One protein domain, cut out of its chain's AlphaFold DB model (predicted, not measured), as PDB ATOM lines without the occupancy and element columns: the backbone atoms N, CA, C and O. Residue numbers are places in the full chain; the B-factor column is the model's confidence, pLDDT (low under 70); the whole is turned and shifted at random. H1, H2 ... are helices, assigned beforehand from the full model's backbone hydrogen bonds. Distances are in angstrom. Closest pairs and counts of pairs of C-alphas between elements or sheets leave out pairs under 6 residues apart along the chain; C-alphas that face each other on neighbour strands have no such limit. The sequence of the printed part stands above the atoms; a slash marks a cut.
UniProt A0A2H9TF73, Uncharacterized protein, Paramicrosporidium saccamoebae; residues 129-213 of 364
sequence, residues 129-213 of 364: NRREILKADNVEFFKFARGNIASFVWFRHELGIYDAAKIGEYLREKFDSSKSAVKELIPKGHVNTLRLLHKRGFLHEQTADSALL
ATOM      1  N   ASN A 129     266.222 226.067 215.564       77.94
ATOM      2  CA  ASN A 129     265.850 225.639 216.912       77.94
ATOM      3  C   ASN A 129     264.350 225.324 217.067       77.94
ATOM      4  O   ASN A 129     263.884 225.135 218.188       77.94
ATOM      5  N   ARG A 130     263.582 225.210 215.968       82.94
ATOM      6  CA  ARG A 130     262.132 224.916 216.004       82.94
ATOM      7  C   ARG A 130     261.796 223.703 216.871       82.94
ATOM      8  O   ARG A 130     260.885 223.767 217.687       82.94
ATOM      9  N   ARG A 131     262.537 222.607 216.689       82.38
ATOM     10  CA  ARG A 131     262.357 221.358 217.444       82.38
ATOM     11  C   ARG A 131     262.399 221.592 218.953       82.38
ATOM     12  O   ARG A 131     261.589 221.048 219.692       82.38
ATOM     13  N   GLU A 132     263.338 222.419 219.379       75.38
ATOM     14  CA  GLU A 132     263.630 222.656 220.785       75.38
ATOM     15  C   GLU A 132     262.619 223.624 221.404       75.38
ATOM     16  O   GLU A 132     262.211 223.432 222.543       75.38
ATOM     17  N   ILE A 133     262.106 224.576 220.614       78.62
ATOM     18  CA  ILE A 133     260.954 225.417 220.981       78.62
ATOM     19  C   ILE A 133     259.694 224.570 221.193       78.62
ATOM     20  O   ILE A 133     258.912 224.854 222.092       78.62
ATOM     21  N   LEU A 134     259.471 223.536 220.376       82.94
ATOM     22  CA  LEU A 134     258.301 222.669 220.535       82.94
ATOM     23  C   LEU A 134     258.427 221.761 221.760       82.94
ATOM     24  O   LEU A 134     257.500 221.715 222.559       82.94
ATOM     25  N   LYS A 135     259.588 221.134 221.966       75.50
ATOM     26  CA  LYS A 135     259.864 220.345 223.182       75.50
ATOM     27  C   LYS A 135     259.784 221.150 224.474       75.50
ATOM     28  O   LYS A 135     259.533 220.573 225.522       75.50
ATOM     29  N   ALA A 136     260.029 222.458 224.400       73.56
ATOM     30  CA  ALA A 136     259.872 223.357 225.536       73.56
ATOM     31  C   ALA A 136     258.443 223.380 226.079       73.56
ATOM     32  O   ALA A 136     258.217 223.632 227.259       73.56
ATOM     33  N   ASP A 137     257.477 223.216 225.174       79.31
ATOM     34  CA  ASP A 137     256.053 223.363 225.435       79.31
ATOM     35  C   ASP A 137     255.681 224.655 226.205       79.31
ATOM     36  O   ASP A 137     254.732 224.709 226.992       79.31
ATOM     37  N   ASN A 138     256.441 225.737 225.985       80.62
ATOM     38  CA  ASN A 138     256.230 227.044 226.606       80.62
ATOM     39  C   ASN A 138     255.481 227.983 225.646       80.62
ATOM     40  O   ASN A 138     256.001 228.379 224.601       80.62
ATOM     41  N   VAL A 139     254.251 228.358 226.010       83.50
ATOM     42  CA  VAL A 139     253.346 229.141 225.148       83.50
ATOM     43  C   VAL A 139     253.851 230.563 224.891       83.50
ATOM     44  O   VAL A 139     253.737 231.040 223.762       83.50
ATOM     45  N   GLU A 140     254.407 231.246 225.892       81.88
ATOM     46  CA  GLU A 140     254.893 232.623 225.716       81.88
ATOM     47  C   GLU A 140     256.166 232.650 224.867       81.88
ATOM     48  O   GLU A 140     256.252 233.417 223.906       81.88
ATOM     49  N   PHE A 141     257.088 231.712 225.113       79.00
ATOM     50  CA  PHE A 141     258.264 231.536 224.262       79.00
ATOM     51  C   PHE A 141     257.881 231.221 222.817       79.00
ATOM     52  O   PHE A 141     258.424 231.800 221.876       79.00
ATOM     53  N   PHE A 142     256.893 230.344 222.632       85.12
ATOM     54  CA  PHE A 142     256.364 230.008 221.320       85.12
ATOM     55  C   PHE A 142     255.745 231.219 220.609       85.12
ATOM     56  O   PHE A 142     256.014 231.431 219.425       85.12
ATOM     57  N   LYS A 143     254.939 232.035 221.304       87.06
ATOM     58  CA  LYS A 143     254.358 233.269 220.743       87.06
ATOM     59  C   LYS A 143     255.447 234.231 220.281       87.06
ATOM     60  O   LYS A 143     255.369 234.740 219.162       87.06
ATOM     61  N   PHE A 144     256.464 234.439 221.113       84.56
ATOM     62  CA  PHE A 144     257.580 235.313 220.782       84.56
ATOM     63  C   PHE A 144     258.379 234.793 219.584       84.56
ATOM     64  O   PHE A 144     258.605 235.532 218.624       84.56
ATOM     65  N   ALA A 145     258.738 233.507 219.583       84.44
ATOM     66  CA  ALA A 145     259.418 232.871 218.459       84.44
ATOM     67  C   ALA A 145     258.609 233.024 217.163       84.44
ATOM     68  O   ALA A 145     259.142 233.443 216.136       84.44
ATOM     69  N   ARG A 146     257.297 232.766 217.221       85.88
ATOM     70  CA  ARG A 146     256.383 232.912 216.084       85.88
ATOM     71  C   ARG A 146     256.349 234.343 215.543       85.88
ATOM     72  O   ARG A 146     256.326 234.514 214.328       85.88
ATOM     73  N   GLY A 147     256.364 235.356 216.409       87.38
ATOM     74  CA  GLY A 147     256.418 236.764 215.997       87.38
ATOM     75  C   GLY A 147     257.704 237.133 215.248       87.38
ATOM     76  O   GLY A 147     257.678 237.987 214.366       87.38
ATOM     77  N   ASN A 148     258.812 236.448 215.545       83.75
ATOM     78  CA  ASN A 148     260.124 236.692 214.943       83.75
ATOM     79  C   ASN A 148     260.386 235.891 213.654       83.75
ATOM     80  O   ASN A 148     261.435 236.052 213.029       83.75
ATOM     81  N   ILE A 149     259.459 235.026 213.230       82.88
ATOM     82  CA  ILE A 149     259.640 234.167 212.055       82.88
ATOM     83  C   ILE A 149     258.499 234.423 211.073       82.88
ATOM     84  O   ILE A 149     257.415 233.850 211.177       82.88
ATOM     85  N   ALA A 150     258.771 235.252 210.065       71.81
ATOM     86  CA  ALA A 150     257.789 235.642 209.048       71.81
ATOM     87  C   ALA A 150     257.156 234.446 208.300       71.81
ATOM     88  O   ALA A 150     256.051 234.559 207.777       71.81
ATOM     89  N   SER A 151     257.834 233.293 208.266       70.00
ATOM     90  CA  SER A 151     257.397 232.067 207.589       70.00
ATOM     91  C   SER A 151     257.213 230.885 208.548       70.00
ATOM     92  O   SER A 151     257.539 229.752 208.183       70.00
ATOM     93  N   PHE A 152     256.766 231.117 209.787       69.50
ATOM     94  CA  PHE A 152     256.589 230.034 210.759       69.50
ATOM     95  C   PHE A 152     255.401 229.138 210.392       69.50
ATOM     96  O   PHE A 152     254.305 229.249 210.938       69.50
ATOM     97  N   VAL A 153     255.624 228.244 209.434       71.94
ATOM     98  CA  VAL A 153     254.739 227.129 209.130       71.94
ATOM     99  C   VAL A 153     255.106 226.023 210.111       71.94
ATOM    100  O   VAL A 153     256.140 225.371 209.959       71.94
ATOM    101  N   TRP A 154     254.300 225.847 211.157       70.56
ATOM    102  CA  TRP A 154     254.377 224.628 211.955       70.56
ATOM    103  C   TRP A 154     253.527 223.561 211.289       70.56
ATOM    104  O   TRP A 154     252.468 223.841 210.717       70.56
ATOM    105  N   PHE A 155     253.973 222.320 211.393       75.06
ATOM    106  CA  PHE A 155     253.146 221.210 210.976       75.06
ATOM    107  C   PHE A 155     252.457 220.629 212.202       75.06
ATOM    108  O   PHE A 155     253.109 220.309 213.192       75.06
ATOM    109  N   ARG A 156     251.132 220.460 212.131       77.75
ATOM    110  CA  ARG A 156     250.324 219.857 213.209       77.75
ATOM    111  C   ARG A 156     250.936 218.552 213.739       77.75
ATOM    112  O   ARG A 156     250.890 218.308 214.938       77.75
ATOM    113  N   HIS A 157     251.543 217.747 212.863       79.75
ATOM    114  CA  HIS A 157     252.183 216.490 213.254       79.75
ATOM    115  C   HIS A 157     253.384 216.683 214.196       79.75
ATOM    116  O   HIS A 157     253.641 215.823 215.028       79.75
ATOM    117  N   GLU A 158     254.098 217.810 214.124       84.88
ATOM    118  CA  GLU A 158     255.270 218.063 214.970       84.88
ATOM    119  C   GLU A 158     254.907 218.294 216.435       84.88
ATOM    120  O   GLU A 158     255.686 217.926 217.307       84.88
ATOM    121  N   LEU A 159     253.723 218.849 216.719       83.00
ATOM    122  CA  LEU A 159     253.283 219.080 218.097       83.00
ATOM    123  C   LEU A 159     253.177 217.762 218.869       83.00
ATOM    124  O   LEU A 159     253.635 217.672 220.003       83.00
ATOM    125  N   GLY A 160     252.631 216.728 218.224       75.62
ATOM    126  CA  GLY A 160     252.550 215.388 218.799       75.62
ATOM    127  C   GLY A 160     253.899 214.672 218.859       75.62
ATOM    128  O   GLY A 160     254.127 213.917 219.792       75.62
ATOM    129  N   ILE A 161     254.804 214.913 217.900       80.81
ATOM    130  CA  ILE A 161     256.154 214.315 217.886       80.81
ATOM    131  C   ILE A 161     257.046 214.878 218.999       80.81
ATOM    132  O   ILE A 161     257.951 214.185 219.451       80.81
ATOM    133  N   TYR A 162     256.824 216.121 219.420       80.38
ATOM    134  CA  TYR A 162     257.698 216.816 220.366       80.38
ATOM    135  C   TYR A 162     257.058 217.088 221.723       80.38
ATOM    136  O   TYR A 162     257.593 217.891 222.476       80.38
ATOM    137  N   ASP A 163     255.941 216.432 222.028       78.88
ATOM    138  CA  ASP A 163     255.237 216.589 223.303       78.88
ATOM    139  C   ASP A 163     254.815 218.044 223.620       78.88
ATOM    140  O   ASP A 163     254.773 218.474 224.771       78.88
ATOM    141  N   ALA A 164     254.495 218.823 222.579       83.31
ATOM    142  CA  ALA A 164     254.169 220.250 222.662       83.31
ATOM    143  C   ALA A 164     252.678 220.478 222.990       83.31
ATOM    144  O   ALA A 164     251.922 221.088 222.218       83.31
ATOM    145  N   ALA A 165     252.230 219.907 224.105       82.19
ATOM    146  CA  ALA A 165     250.832 219.836 224.503       82.19
ATOM    147  C   ALA A 165     250.193 221.205 224.788       82.19
ATOM    148  O   ALA A 165     249.146 221.522 224.219       82.19
ATOM    149  N   LYS A 166     250.809 222.038 225.631       81.94
ATOM    150  CA  LYS A 166     250.349 223.395 225.964       81.94
ATOM    151  C   LYS A 166     250.338 224.304 224.742       81.94
ATOM    152  O   LYS A 166     249.393 225.073 224.558       81.94
ATOM    153  N   ILE A 167     251.353 224.210 223.882       84.00
ATOM    154  CA  ILE A 167     251.378 224.935 222.606       84.00
ATOM    155  C   ILE A 167     250.205 224.480 221.732       84.00
ATOM    156  O   ILE A 167     249.476 225.317 221.193       84.00
ATOM    157  N   GLY A 168     249.963 223.172 221.627       84.75
ATOM    158  CA  GLY A 168     248.800 222.642 220.915       84.75
ATOM    159  C   GLY A 168     247.466 223.101 221.511       84.75
ATOM    160  O   GLY A 168     246.553 223.453 220.765       84.75
ATOM    161  N   GLU A 169     247.352 223.178 222.838       84.19
ATOM    162  CA  GLU A 169     246.181 223.730 223.528       84.19
ATOM    163  C   GLU A 169     245.959 225.207 223.174       84.19
ATOM    164  O   GLU A 169     244.853 225.574 222.772       84.19
ATOM    165  N   TYR A 170     247.010 226.032 223.232       87.19
ATOM    166  CA  TYR A 170     246.975 227.439 222.821       87.19
ATOM    167  C   TYR A 170     246.513 227.606 221.364       87.19
ATOM    168  O   TYR A 170     245.691 228.474 221.057       87.19
ATOM    169  N   LEU A 171     246.991 226.739 220.472       87.81
ATOM    170  CA  LEU A 171     246.621 226.723 219.058       87.81
ATOM    171  C   LEU A 171     245.235 226.108 218.786       87.81
ATOM    172  O   LEU A 171     244.793 226.098 217.638       87.81
ATOM    173  N   ARG A 172     244.527 225.633 219.822       88.94
ATOM    174  CA  ARG A 172     243.245 224.906 219.724       88.94
ATOM    175  C   ARG A 172     243.331 223.660 218.840       88.94
ATOM    176  O   ARG A 172     242.356 223.274 218.192       88.94
ATOM    177  N   GLU A 173     244.494 223.023 218.823       85.88
ATOM    178  CA  GLU A 173     244.709 221.798 218.073       85.88
ATOM    179  C   GLU A 173     244.034 220.612 218.770       85.88
ATOM    180  O   GLU A 173     244.008 220.480 220.003       85.88
ATOM    181  N   LYS A 174     243.449 219.737 217.951       82.06
ATOM    182  CA  LYS A 174     242.916 218.456 218.410       82.06
ATOM    183  C   LYS A 174     244.035 217.428 218.313       82.06
ATOM    184  O   LYS A 174     244.462 217.097 217.209       82.06
ATOM    185  N   PHE A 175     244.503 216.953 219.462       77.88
ATOM    186  CA  PHE A 175     245.356 215.772 219.532       77.88
ATOM    187  C   PHE A 175     244.503 214.532 219.280       77.88
ATOM    188  O   PHE A 175     243.347 214.485 219.706       77.88
ATOM    189  N   ASP A 176     245.062 213.559 218.564       76.38
ATOM    190  CA  ASP A 176     244.424 212.258 218.413       76.38
ATOM    191  C   ASP A 176     244.377 211.585 219.789       76.38
ATOM    192  O   ASP A 176     245.406 211.268 220.380       76.38
ATOM    193  N   SER A 177     243.167 211.452 220.323       75.06
ATOM    194  CA  SER A 177     242.886 210.845 221.623       75.06
ATOM    195  C   SER A 177     242.464 209.381 221.494       75.06
ATOM    196  O   SER A 177     241.885 208.818 222.425       75.06
ATOM    197  N   SER A 178     242.667 208.765 220.325       79.81
ATOM    198  CA  SER A 178     242.417 207.340 220.146       79.81
ATOM    199  C   SER A 178     243.359 206.513 221.023       79.81
ATOM    200  O   SER A 178     244.513 206.874 221.258       79.81
ATOM    201  N   LYS A 179     242.879 205.350 221.473       74.12
ATOM    202  CA  LYS A 179     243.656 204.397 222.279       74.12
ATOM    203  C   LYS A 179     244.998 204.031 221.633       74.12
ATOM    204  O   LYS A 179     245.997 203.912 222.332       74.12
ATOM    205  N   SER A 180     245.034 203.893 220.304       78.56
ATOM    206  CA  SER A 180     246.273 203.623 219.562       78.56
ATOM    207  C   SER A 180     247.266 204.780 219.676       78.56
ATOM    208  O   SER A 180     248.432 204.548 219.975       78.56
ATOM    209  N   ALA A 181     246.803 206.022 219.501       78.88
ATOM    210  CA  ALA A 181     247.658 207.199 219.603       78.88
ATOM    211  C   ALA A 181     248.221 207.374 221.022       78.88
ATOM    212  O   ALA A 181     249.412 207.620 221.175       78.88
ATOM    213  N   VAL A 182     247.402 207.168 222.062       76.25
ATOM    214  CA  VAL A 182     247.860 207.211 223.465       76.25
ATOM    215  C   VAL A 182     248.956 206.174 223.723       76.25
ATOM    216  O   VAL A 182     249.999 206.518 224.276       76.25
ATOM    217  N   LYS A 183     248.775 204.931 223.256       78.62
ATOM    218  CA  LYS A 183     249.791 203.875 223.394       78.62
ATOM    219  C   LYS A 183     251.107 204.205 222.703       78.62
ATOM    220  O   LYS A 183     252.153 203.795 223.181       78.62
ATOM    221  N   GLU A 184     251.083 204.958 221.609       81.81
ATOM    222  CA  GLU A 184     252.309 205.398 220.941       81.81
ATOM    223  C   GLU A 184     253.034 206.541 221.665       81.81
ATOM    224  O   GLU A 184     254.221 206.754 221.410       81.81
ATOM    225  N   LEU A 185     252.341 207.302 222.520       79.00
ATOM    226  CA  LEU A 185     252.923 208.409 223.289       79.00
ATOM    227  C   LEU A 185     253.686 207.915 224.523       79.00
ATOM    228  O   LEU A 185     254.700 208.510 224.881       79.00
ATOM    229  N   ILE A 186     253.221 206.821 225.131       74.25
ATOM    230  CA  ILE A 186     253.809 206.194 226.322       74.25
ATOM    231  C   ILE A 186     255.300 205.866 226.138       74.25
ATOM    232  O   ILE A 186     256.110 206.457 226.848       74.25
ATOM    233  N   PRO A 187     255.714 205.013 225.177       72.75
ATOM    234  CA  PRO A 187     257.118 204.629 225.043       72.75
ATOM    235  C   PRO A 187     258.005 205.799 224.597       72.75
ATOM    236  O   PRO A 187     259.224 205.725 224.710       72.75
ATOM    237  N   LYS A 188     257.411 206.887 224.087       73.94
ATOM    238  CA  LYS A 188     258.127 208.108 223.697       73.94
ATOM    239  C   LYS A 188     258.334 209.078 224.867       73.94
ATOM    240  O   LYS A 188     259.008 210.087 224.673       73.94
ATOM    241  N   GLY A 189     257.750 208.819 226.040       67.38
ATOM    242  CA  GLY A 189     257.844 209.703 227.202       67.38
ATOM    243  C   GLY A 189     257.184 211.061 226.988       67.38
ATOM    244  O   GLY A 189     257.665 212.072 227.495       67.38
ATOM    245  N   HIS A 190     256.097 211.114 226.213       75.94
ATOM    246  CA  HIS A 190     255.362 212.352 225.924       75.94
ATOM    247  C   HIS A 190     254.409 212.727 227.078       75.94
ATOM    248  O   HIS A 190     253.179 212.721 226.949       75.94
ATOM    249  N   VAL A 191     254.998 213.005 228.243       70.00
ATOM    250  CA  VAL A 191     254.315 213.252 229.522       70.00
ATOM    251  C   VAL A 191     253.318 214.406 229.440       70.00
ATOM    252  O   VAL A 191     252.220 214.313 229.994       70.00
ATOM    253  N   ASN A 192     253.659 215.501 228.760       69.50
ATOM    254  CA  ASN A 192     252.814 216.695 228.715       69.50
ATOM    255  C   ASN A 192     251.542 216.456 227.901       69.50
ATOM    256  O   ASN A 192     250.451 216.869 228.303       69.50
ATOM    257  N   THR A 193     251.661 215.744 226.785       75.25
ATOM    258  CA  THR A 193     250.540 215.374 225.916       75.25
ATOM    259  C   THR A 193     249.619 214.419 226.653       75.25
ATOM    260  O   THR A 193     248.404 214.613 226.643       75.25
ATOM    261  N   LEU A 194     250.182 213.447 227.371       72.75
ATOM    262  CA  LEU A 194     249.415 212.511 228.190       72.75
ATOM    263  C   LEU A 194     248.673 213.226 229.332       72.75
ATOM    264  O   LEU A 194     247.464 213.038 229.490       72.75
ATOM    265  N   ARG A 195     249.330 214.151 230.045       74.88
ATOM    266  CA  ARG A 195     248.689 215.015 231.056       74.88
ATOM    267  C   ARG A 195     247.555 215.862 230.470       74.88
ATOM    268  O   ARG A 195     246.493 215.977 231.084       74.88
ATOM    269  N   LEU A 196     247.744 216.444 229.283       76.69
ATOM    270  CA  LEU A 196     246.707 217.230 228.607       76.69
ATOM    271  C   LEU A 196     245.495 216.367 228.236       76.69
ATOM    272  O   LEU A 196     244.354 216.785 228.455       76.69
ATOM    273  N   LEU A 197     245.726 215.171 227.689       77.56
ATOM    274  CA  LEU A 197     244.659 214.226 227.357       77.56
ATOM    275  C   LEU A 197     243.888 213.800 228.613       77.56
ATOM    276  O   LEU A 197     242.656 213.780 228.589       77.56
ATOM    277  N   HIS A 198     244.582 213.573 229.732       73.94
ATOM    278  CA  HIS A 198     243.951 213.296 231.023       73.94
ATOM    279  C   HIS A 198     243.061 214.439 231.504       73.94
ATOM    280  O   HIS A 198     241.887 214.226 231.794       73.94
ATOM    281  N   LYS A 199     243.590 215.670 231.525       76.69
ATOM    282  CA  LYS A 199     242.856 216.872 231.958       76.69
ATOM    283  C   LYS A 199     241.573 217.100 231.154       76.69
ATOM    284  O   LYS A 199     240.598 217.624 231.681       76.69
ATOM    285  N   ARG A 200     241.566 216.712 229.876       78.81
ATOM    286  CA  ARG A 200     240.392 216.797 228.995       78.81
ATOM    287  C   ARG A 200     239.379 215.660 229.200       78.81
ATOM    288  O   ARG A 200     238.407 215.600 228.458       78.81
ATOM    289  N   GLY A 201     239.596 214.778 230.175       73.38
ATOM    290  CA  GLY A 201     238.710 213.658 230.498       73.38
ATOM    291  C   GLY A 201     238.899 212.423 229.615       73.38
ATOM    292  O   GLY A 201     238.295 211.393 229.895       73.38
ATOM    293  N   PHE A 202     239.770 212.476 228.598       72.50
ATOM    294  CA  PHE A 202     239.962 211.350 227.676       72.50
ATOM    295  C   PHE A 202     240.557 210.130 228.357       72.50
ATOM    296  O   PHE A 202     240.249 209.011 227.964       72.50
ATOM    297  N   LEU A 203     241.402 210.342 229.368       64.75
ATOM    298  CA  LEU A 203     241.906 209.230 230.156       64.75
ATOM    299  C   LEU A 203     240.893 208.814 231.218       64.75
ATOM    300  O   LEU A 203     240.692 207.628 231.327       64.75
ATOM    301  N   HIS A 204     240.143 209.698 231.882       62.25
ATOM    302  CA  HIS A 204     239.142 209.265 232.877       62.25
ATOM    303  C   HIS A 204     238.047 208.336 232.326       62.25
ATOM    304  O   HIS A 204     237.646 207.386 232.996       62.25
ATOM    305  N   GLU A 205     237.563 208.585 231.106       58.72
ATOM    306  CA  GLU A 205     236.576 207.703 230.466       58.72
ATOM    307  C   GLU A 205     237.182 206.364 230.030       58.72
ATOM    308  O   GLU A 205     236.466 205.374 229.880       58.72
ATOM    309  N   GLN A 206     238.503 206.321 229.841       55.78
ATOM    310  CA  GLN A 206     239.216 205.144 229.366       55.78
ATOM    311  C   GLN A 206     240.094 204.463 230.437       55.78
ATOM    312  O   GLN A 206     240.545 203.351 230.209       55.78
ATOM    313  N   THR A 207     240.309 205.052 231.615       52.16
ATOM    314  CA  THR A 207     241.111 204.506 232.731       52.16
ATOM    315  C   THR A 207     240.393 203.370 233.445       52.16
ATOM    316  O   THR A 207     241.021 202.620 234.179       52.16
ATOM    317  N   ALA A 208     239.091 203.189 233.193       57.25
ATOM    318  CA  ALA A 208     238.408 201.938 233.519       57.25
ATOM    319  C   ALA A 208     238.960 200.745 232.707       57.25
ATOM    320  O   ALA A 208     238.773 199.594 233.096       57.25
ATOM    321  N   ASP A 209     239.641 201.006 231.587       66.06
ATOM    322  CA  ASP A 209     240.341 200.017 230.778       66.06
ATOM    323  C   ASP A 209     241.841 200.068 231.110       66.06
ATOM    324  O   ASP A 209     242.615 200.832 230.524       66.06
ATOM    325  N   SER A 210     242.259 199.220 232.055       66.19
ATOM    326  CA  SER A 210     243.658 199.058 232.483       66.19
ATOM    327  C   SER A 210     244.634 198.818 231.324       66.19
ATOM    328  O   SER A 210     245.831 199.049 231.468       66.19
ATOM    329  N   ALA A 211     244.143 198.426 230.141       70.44
ATOM    330  CA  ALA A 211     244.949 198.235 228.942       70.44
ATOM    331  C   ALA A 211     245.494 199.534 228.316       70.44
ATOM    332  O   ALA A 211     246.152 199.454 227.272       70.44
ATOM    333  N   LEU A 212     245.167 200.705 228.863       72.38
ATOM    334  CA  LEU A 212     245.690 202.012 228.443       72.38
ATOM    335  C   LEU A 212     246.770 202.580 229.351       72.38
ATOM    336  O   LEU A 212     247.461 203.512 228.942       72.38
ATOM    337  N   LEU A 213     246.897 202.042 230.559       78.69
ATOM    338  CA  LEU A 213     247.965 202.430 231.457       78.69
ATOM    339  C   LEU A 213     249.257 201.692 231.054       78.69
ATOM    340  O   LEU A 213     249.187 200.567 230.543       78.69
TER     341      LEU A 213
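Overview. This is residues 129 to 213 of the 364 residues of an uncharacterized protein of Paramicrosporidium saccamoebae (UniProt A0A2H9TF73). Three pairs of short helices follow one another along a rod, the second helix of each pair folding back on the first: H1 and H2 toward one end, H3 and H4 in the middle, H5 and H6 toward the other end. Residues 200 to 213, with no named element, make a winding tail beyond H6. The printed part has 85 residues, with six named helices in the order H1 to H6 and no named strand; the class is all helix. The whole is compact, with a radius of gyration of the C-alphas of 13.7 A, and spans 45 by 21 by 16 A.

Arrangement. H1, residues 130 to 136, and H2, residues 139 to 147, only just touch, with 3 pairs of C-alphas within 8 A, and only at the corner by their tight link; they run opposite ways at a shallow tilt of 18 degrees, and their closest C-alphas, those of Ile 133 and Phe 142, are 6.5 A apart. H3, residues 156 to 161, is close to H1 but not clearly touching, the closest C-alphas being those of Leu 134 and Leu 159 at 6.6 A. H4, residues 165 to 170, is the hub, touching three helices. It only just touches H3, with 3 pairs of C-alphas within 8 A and only at the corner, closest at Leu 159 and Gly 168, 6.4 A. H4 touches H2 at a steep tilt of 63 degrees, with the C-alphas of Val 139 and Ile 167 closest at 5.3 A. H4 also touches H6, residues 191 to 199, at a steep tilt of 57 degrees, with the C-alphas of Ala 165 and Thr 193 closest at 4.7 A. H5, residues 179 to 185, forms a helical hairpin with H6; they only just touch, with 3 pairs of C-alphas within 8 A, closest at Val 182 and Leu 194, 7.3 A. Among the pairs that are apart are H1 and H6, and H2 and H5. Every O i to N i+4 pair is within hydrogen-bond range in H1, H2, H4, H5 and H6, but 1 of 2 in H3.

Along the chain. H1 begins at C-alpha 130, (262.132, 224.916, 216.004), and is 9.9 A long. H2 is 12.3 A, H3 9.3 A, H4 8.7 A and H5 10.1 A long. H6, 12.3 A long, ends at C-alpha 199, (242.856, 216.872, 231.958).

Size, cuts and confidence. The C-alphas farthest apart are those of Ala 150 and Ala 208, 45.9 A. The printed part has no cut, and no link between helices is long. The mean pLDDT of the printed part is 76.9; residues 152, 189, 192 and 203 to 210 are under 70.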